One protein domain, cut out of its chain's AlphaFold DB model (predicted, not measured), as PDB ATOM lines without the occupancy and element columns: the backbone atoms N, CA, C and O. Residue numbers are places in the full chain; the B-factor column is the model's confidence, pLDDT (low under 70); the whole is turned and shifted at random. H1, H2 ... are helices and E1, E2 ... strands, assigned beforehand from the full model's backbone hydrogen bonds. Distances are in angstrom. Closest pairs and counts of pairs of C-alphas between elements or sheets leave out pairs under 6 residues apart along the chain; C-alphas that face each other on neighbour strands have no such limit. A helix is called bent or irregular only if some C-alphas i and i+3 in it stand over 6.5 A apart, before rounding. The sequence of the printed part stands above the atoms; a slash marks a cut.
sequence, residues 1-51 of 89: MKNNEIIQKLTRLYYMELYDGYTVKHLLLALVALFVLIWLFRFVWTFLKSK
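Overview. This is residues 1 to 51 of the 89 residues of an uncharacterized protein of Myxococcales bacterium (UniProt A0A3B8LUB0). A long straight helix, H2, and a shorter helix, H1, make an L, meeting near their ends, with a small folded-back loop, residues 15 to 23, at the corner between them. Most of each arm stands free: residues 29 to 51 on the side of H2 and residues 1 to 11 on the side of H1. The 51 printed residues hold two named helices and one named strand, in the order H1, E1, H2 along the chain, and the class is mostly helix; the short strand E1 lies in the corner loop, and there is no sheet of named strands. The whole is extended, with a radius of gyration of the C-alphas of 17.8 A, and flat, with spans of 56 by 33 by 7 A.

Arrangement. H2, residues 24 to 48, is the longest helix, and H1 is residues 2 to 14. The two only just touch, with 3 pairs of C-alphas within 8 A, and they touch only at their ends: residues 24 to 25 of H2 and residues 13 to 14 of H1. Their closest C-alphas are those of Tyr 14 and Val 24, 5.4 A apart. Their lines stand about perpendicular, at 83 degrees, and their centres are 27.5 A apart. E1, residues 17 to 19, pairs with no named strand, but it is paired antiparallel with the short stretch of residues 22 to 23. The closest C-alphas of E1 and H2 are those of Glu 17 and Val 24, 6.6 A apart. H1 and E1 are apart, though they follow each other in the chain. In H1 and H2 every pair of O i and N i+4 is within hydrogen-bond range.

Along the chain. H2 runs from C-alpha 24 at (68.375, 28.717, 22.288) to C-alpha 48 at (93.060, 43.460, 0.238), 36.2 A over 25 residues. H1 begins with C-alpha 2 at (77.234, 24.106, 43.617) and measures 18.8 A from first to last C-alpha over 13 residues. E1, three residues, measures 5.9 A and begins with C-alpha 17 at (62.297, 26.162, 22.732). Neither helix is bent.

Size, cuts and confidence. The two C-alphas farthest apart are those of Met 1 and Lys 51, 57.6 A, which are also the first and last printed. Met 1 is the chain's first residue; the full chain has 89 residues, and the printed part ends at residue 51. The printed part has no cut. The links from H1 to E1, 2 residues, and from E1 to H2, 4 residues, are both tight. The mean pLDDT of the printed part of this model is 81.8, and it is 90 in H2, 77 in H1 and 75 in E1. It is under 70 at residues 1 to 2, residue 20 and residues 49 to 51.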
ATOM      1  N   MET A   1      79.765  20.818  45.148       60.44
ATOM      2  CA  MET A   1      78.321  20.572  44.906       60.44
ATOM      3  C   MET A   1      77.615  21.687  44.124       60.44
ATOM      4  O   MET A   1      76.863  21.339  43.228       60.44
ATOM      5  N   LYS A   2      77.885  22.988  44.349       64.56
ATOM      6  CA  LYS A   2      77.234  24.106  43.617       64.56
ATOM      7  C   LYS A   2      77.387  24.100  42.079       64.56
ATOM      8  O   LYS A   2      76.462  24.506  41.386       64.56
ATOM      9  N   ASN A   3      78.505  23.612  41.528       71.56
ATOM     10  CA  ASN A   3      78.705  23.578  40.067       71.56
ATOM     11  C   ASN A   3      77.697  22.682  39.333       71.56
ATOM     12  O   ASN A   3      77.289  23.011  38.223       71.56
ATOM     13  N   ASN A   4      77.253  21.586  39.951       77.19
ATOM     14  CA  ASN A   4      76.356  20.638  39.289       77.19
ATOM     15  C   ASN A   4      74.945  21.224  39.118       77.19
ATOM     16  O   ASN A   4      74.308  20.995  38.094       77.19
ATOM     17  N   GLU A   5      74.484  22.043  40.068       79.19
ATOM     18  CA  GLU A   5      73.197  22.742  39.964       79.19
ATOM     19  C   GLU A   5      73.206  23.815  38.869       79.19
ATOM     20  O   GLU A   5      72.224  23.978  38.144       79.19
ATOM     21  N   ILE A   6      74.325  24.529  38.715       81.19
ATOM     22  CA  ILE A   6      74.488  25.549  37.672       81.19
ATOM     23  C   ILE A   6      74.468  24.892  36.287       81.19
ATOM     24  O   ILE A   6      73.743  25.346  35.403       81.19
ATOM     25  N   ILE A   7      75.196  23.785  36.112       79.69
ATOM     26  CA  ILE A   7      75.240  23.044  34.844       79.69
ATOM     27  C   ILE A   7      73.848  22.519  34.470       79.69
ATOM     28  O   ILE A   7      73.432  22.648  33.318       79.69
ATOM     29  N   GLN A   8      73.079  21.994  35.428       80.56
ATOM     30  CA  GLN A   8      71.717  21.531  35.144       80.56
ATOM     31  C   GLN A   8      70.767  22.664  34.739       80.56
ATOM     32  O   GLN A   8      69.989  22.502  33.795       80.56
ATOM     33  N   LYS A   9      70.851  23.826  35.396       81.94
ATOM     34  CA  LYS A   9      70.057  25.006  35.013       81.94
ATOM     35  C   LYS A   9      70.426  25.514  33.618       81.94
ATOM     36  O   LYS A   9      69.533  25.806  32.825       81.94
ATOM     37  N   LEU A  10      71.718  25.548  33.291       80.81
ATOM     38  CA  LEU A  10      72.208  25.935  31.965       80.81
ATOM     39  C   LEU A  10      71.763  24.961  30.875       80.81
ATOM     40  O   LEU A  10      71.385  25.387  29.790       80.81
ATOM     41  N   THR A  11      71.745  23.663  31.174       78.62
ATOM     42  CA  THR A  11      71.314  22.641  30.215       78.62
ATOM     43  C   THR A  11      69.826  22.798  29.897       78.62
ATOM     44  O   THR A  11      69.448  22.756  28.731       78.62
ATOM     45  N   ARG A  12      68.978  23.080  30.898       78.31
ATOM     46  CA  ARG A  12      67.558  23.399  30.654       78.31
ATOM     47  C   ARG A  12      67.370  24.643  29.790       78.31
ATOM     48  O   ARG A  12      66.541  24.618  28.891       78.31
ATOM     49  N   LEU A  13      68.137  25.703  30.040       77.62
ATOM     50  CA  LEU A  13      68.081  26.928  29.236       77.62
ATOM     51  C   LEU A  13      68.531  26.690  27.790       77.62
ATOM     52  O   LEU A  13      67.945  27.234  26.864       77.62
ATOM     53  N   TYR A  14      69.542  25.851  27.582       75.38
ATOM     54  CA  TYR A  14      70.100  25.574  26.261       75.38
ATOM     55  C   TYR A  14      69.121  24.857  25.314       75.38
ATOM     56  O   TYR A  14      69.101  25.143  24.115       75.38
ATOM     57  N   TYR A  15      68.293  23.959  25.856       75.88
ATOM     58  CA  TYR A  15      67.260  23.226  25.109       75.88
ATOM     59  C   TYR A  15      65.871  23.862  25.206       75.88
ATOM     60  O   TYR A  15      64.898  23.268  24.754       75.88
ATOM     61  N   MET A  16      65.763  25.057  25.788       79.81
ATOM     62  CA  MET A  16      64.497  25.771  25.830       79.81
ATOM     63  C   MET A  16      64.099  26.169  24.406       79.81
ATOM     64  O   MET A  16      64.875  26.807  23.684       79.81
ATOM     65  N   GLU A  17      62.904  25.759  23.996       79.62
ATOM     66  CA  GLU A  17      62.297  26.162  22.732       79.62
ATOM     67  C   GLU A  17      61.807  27.605  22.856       79.62
ATOM     68  O   GLU A  17      61.103  27.959  23.801       79.62
ATOM     69  N   LEU A  18      62.235  28.453  21.924       73.94
ATOM     70  CA  LEU A  18      61.867  29.866  21.881       73.94
ATOM     71  C   LEU A  18      60.687  30.091  20.932       73.94
ATOM     72  O   LEU A  18      59.795  30.875  21.248       73.94
ATOM     73  N   TYR A  19      60.689  29.426  19.770       71.38
ATOM     74  CA  TYR A  19      59.646  29.563  18.753       71.38
ATOM     75  C   TYR A  19      59.715  28.415  17.738       71.38
ATOM     76  O   TYR A  19      60.787  28.177  17.196       71.38
ATOM     77  N   ASP A  20      58.603  27.724  17.483       68.44
ATOM     78  CA  ASP A  20      58.399  26.761  16.380       68.44
ATOM     79  C   ASP A  20      59.610  25.849  16.053       68.44
ATOM     80  O   ASP A  20      60.169  25.867  14.957       68.44
ATOM     81  N   GLY A  21      60.094  25.101  17.054       73.38
ATOM     82  CA  GLY A  21      61.232  24.174  16.919       73.38
ATOM     83  C   GLY A  21      62.628  24.812  16.989       73.38
ATOM     84  O   GLY A  21      63.637  24.104  17.039       73.38
ATOM     85  N   TYR A  22      62.731  26.142  17.063       77.31
ATOM     86  CA  TYR A  22      63.994  26.834  17.309       77.31
ATOM     87  C   TYR A  22      64.304  26.900  18.809       77.31
ATOM     88  O   TYR A  22      63.645  27.590  19.589       77.31
ATOM     89  N   THR A  23      65.365  26.203  19.210       86.50
ATOM     90  CA  THR A  23      65.957  26.260  20.555       86.50
ATOM     91  C   THR A  23      67.001  27.371  20.694       86.50
ATOM     92  O   THR A  23      67.595  27.829  19.712       86.50
ATOM     93  N   VAL A  24      67.296  27.766  21.938       85.50
ATOM     94  CA  VAL A  24      68.375  28.717  22.288       85.50
ATOM     95  C   VAL A  24      69.722  28.318  21.663       85.50
ATOM     96  O   VAL A  24      70.492  29.179  21.231       85.50
ATOM     97  N   LYS A  25      69.991  27.013  21.532       83.06
ATOM     98  CA  LYS A  25      71.142  26.480  20.788       83.06
ATOM     99  C   LYS A  25      71.224  27.002  19.352       83.06
ATOM    100  O   LYS A  25      72.312  27.373  18.917       83.06
ATOM    101  N   HIS A  26      70.117  27.000  18.610       86.88
ATOM    102  CA  HIS A  26      70.112  27.444  17.214       86.88
ATOM    103  C   HIS A  26      70.411  28.940  17.108       86.88
ATOM    104  O   HIS A  26      71.172  29.346  16.231       86.88
ATOM    105  N   LEU A  27      69.900  29.740  18.049       86.88
ATOM    106  CA  LEU A  27      70.197  31.169  18.126       86.88
ATOM    107  C   LEU A  27      71.684  31.427  18.425       86.88
ATOM    108  O   LEU A  27      72.326  32.221  17.741       86.88
ATOM    109  N   LEU A  28      72.254  30.715  19.402       89.19
ATOM    110  CA  LEU A  28      73.684  30.783  19.721       89.19
ATOM    111  C   LEU A  28      74.553  30.378  18.528       89.19
ATOM    112  O   LEU A  28      75.539  31.049  18.230       89.19
ATOM    113  N   LEU A  29      74.177  29.310  17.822       90.94
ATOM    114  CA  LEU A  29      74.906  28.848  16.645       90.94
ATOM    115  C   LEU A  29      74.877  29.893  15.522       90.94
ATOM    116  O   LEU A  29      75.915  30.166  14.923       90.94
ATOM    117  N   ALA A  30      73.719  30.513  15.278       90.88
ATOM    118  CA  ALA A  30      73.577  31.580  14.292       90.88
ATOM    119  C   ALA A  30      74.440  32.803  14.646       90.88
ATOM    120  O   ALA A  30      75.130  33.338  13.780       90.88
ATOM    121  N   LEU A  31      74.464  33.206  15.921       93.56
ATOM    122  CA  LEU A  31      75.301  34.312  16.395       93.56
ATOM    123  C   LEU A  31      76.796  34.021  16.221       93.56
ATOM    124  O   LEU A  31      77.531  34.875  15.727       93.56
ATOM    125  N   VAL A  32      77.245  32.815  16.579       95.50
ATOM    126  CA  VAL A  32      78.644  32.399  16.394       95.50
ATOM    127  C   VAL A  32      79.009  32.375  14.911       95.50
ATOM    128  O   VAL A  32      80.043  32.923  14.534       95.50
ATOM    129  N   ALA A  33      78.155  31.807  14.057       95.69
ATOM    130  CA  ALA A  33      78.384  31.775  12.614       95.69
ATOM    131  C   ALA A  33      78.496  33.190  12.023       95.69
ATOM    132  O   ALA A  33      79.415  33.475  11.254       95.69
ATOM    133  N   LEU A  34      77.608  34.099  12.431       96.31
ATOM    134  CA  LEU A  34      77.618  35.491  11.990       96.31
ATOM    135  C   LEU A  34      78.887  36.223  12.450       96.31
ATOM    136  O   LEU A  34      79.500  36.950  11.670       96.31
ATOM    137  N   PHE A  35      79.333  35.977  13.683       96.62
ATOM    138  CA  PHE A  35      80.575  36.543  14.205       96.62
ATOM    139  C   PHE A  35      81.803  36.068  13.418       96.62
ATOM    140  O   PHE A  35      82.649  36.882  13.043       96.62
ATOM    141  N   VAL A  36      81.880  34.770  13.108       96.25
ATOM    142  CA  VAL A  36      82.966  34.193  12.297       96.25
ATOM    143  C   VAL A  36      82.984  34.802  10.894       96.25
ATOM    144  O   VAL A  36      84.049  35.186  10.413       96.25
ATOM    145  N   LEU A  37      81.822  34.953  10.254       95.81
ATOM    146  CA  LEU A  37      81.722  35.571   8.929       95.81
ATOM    147  C   LEU A  37      82.203  37.025   8.929       95.81
ATOM    148  O   LEU A  37      82.993  37.406   8.065       95.81
ATOM    149  N   ILE A  38      81.785  37.829   9.913       95.81
ATOM    150  CA  ILE A  38      82.248  39.218  10.053       95.81
ATOM    151  C   ILE A  38      83.762  39.259  10.265       95.81
ATOM    152  O   ILE A  38      84.449  40.088   9.666       95.81
ATOM    153  N   TRP A  39      84.292  38.371  11.104       95.25
ATOM    154  CA  TRP A  39      85.721  38.314  11.389       95.25
ATOM    155  C   TRP A  39      86.538  37.981  10.136       95.25
ATOM    156  O   TRP A  39      87.485  38.703   9.817       95.25
ATOM    157  N   LEU A  40      86.120  36.966   9.371       94.62
ATOM    158  CA  LEU A  40      86.735  36.617   8.089       94.62
ATOM    159  C   LEU A  40      86.648  37.770   7.088       94.62
ATOM    160  O   LEU A  40      87.644  38.095   6.446       94.62
ATOM    161  N   PHE A  41      85.493  38.428   6.984       93.44
ATOM    162  CA  PHE A  41      85.321  39.564   6.083       93.44
ATOM    163  C   PHE A  41      86.280  40.710   6.424       93.44
ATOM    164  O   PHE A  41      86.952  41.239   5.540       93.44
ATOM    165  N   ARG A  42      86.409  41.063   7.712       91.94
ATOM    166  CA  ARG A  42      87.365  42.087   8.157       91.94
ATOM    167  C   ARG A  42      88.802  41.682   7.865       91.94
ATOM    168  O   ARG A  42      89.567  42.514   7.393       91.94
ATOM    169  N   PHE A  43      89.151  40.423   8.118       90.44
ATOM    170  CA  PHE A  43      90.483  39.903   7.836       90.44
ATOM    171  C   PHE A  43      90.814  40.039   6.346       90.44
ATOM    172  O   PHE A  43      91.804  40.672   5.989       90.44
ATOM    173  N   VAL A  44      89.938  39.549   5.465       88.62
ATOM    174  CA  VAL A  44      90.109  39.662   4.008       88.62
ATOM    175  C   VAL A  44      90.214  41.123   3.571       88.62
ATOM    176  O   VAL A  44      91.095  41.459   2.782       88.62
ATOM    177  N   TRP A  45      89.377  42.012   4.113       84.50
ATOM    178  CA  TRP A  45      89.413  43.437   3.783       84.50
ATOM    179  C   TRP A  45      90.735  44.102   4.183       84.50
ATOM    180  O   TRP A  45      91.295  44.890   3.419       84.50
ATOM    181  N   THR A  46      91.267  43.767   5.361       80.06
ATOM    182  CA  THR A  46      92.573  44.256   5.819       80.06
ATOM    183  C   THR A  46      93.700  43.796   4.894       80.06
ATOM    184  O   THR A  46      94.580  44.593   4.579       80.06
ATOM    185  N   PHE A  47      93.656  42.556   4.401       75.31
ATOM    186  CA  PHE A  47      94.657  42.055   3.454       75.31
ATOM    187  C   PHE A  47      94.512  42.655   2.049       75.31
ATOM    188  O   PHE A  47      95.522  42.964   1.414       75.31
ATOM    189  N   LEU A  48      93.286  42.870   1.562       72.00
ATOM    190  CA  LEU A  48      93.060  43.460   0.238       72.00
ATOM    191  C   LEU A  48      93.497  44.927   0.161       72.00
ATOM    192  O   LEU A  48      94.020  45.355  -0.866       72.00
ATOM    193  N   LYS A  49      93.333  45.695   1.245       62.00
ATOM    194  CA  LYS A  49      93.673  47.128   1.266       62.00
ATOM    195  C   LYS A  49      95.184  47.406   1.189       62.00
ATOM    196  O   LYS A  49      95.586  48.548   1.013       62.00
ATOM    197  N   SER A  50      96.031  46.378   1.276       56.06
ATOM    198  CA  SER A  50      97.493  46.515   1.242       56.06
ATOM    199  C   SER A  50      98.104  46.574  -0.170       56.06
ATOM    200  O   SER A  50      99.329  46.524  -0.294       56.06
ATOM    201  N   LYS A  51      97.305  46.656  -1.243       56.12
ATOM    202  CA  LYS A  51      97.815  46.701  -2.624       56.12
ATOM    203  C   LYS A  51      97.280  47.883  -3.433       56.12
ATOM    204  O   LYS A  51      96.845  47.708  -4.564       56.12
TER     205      LYS A  51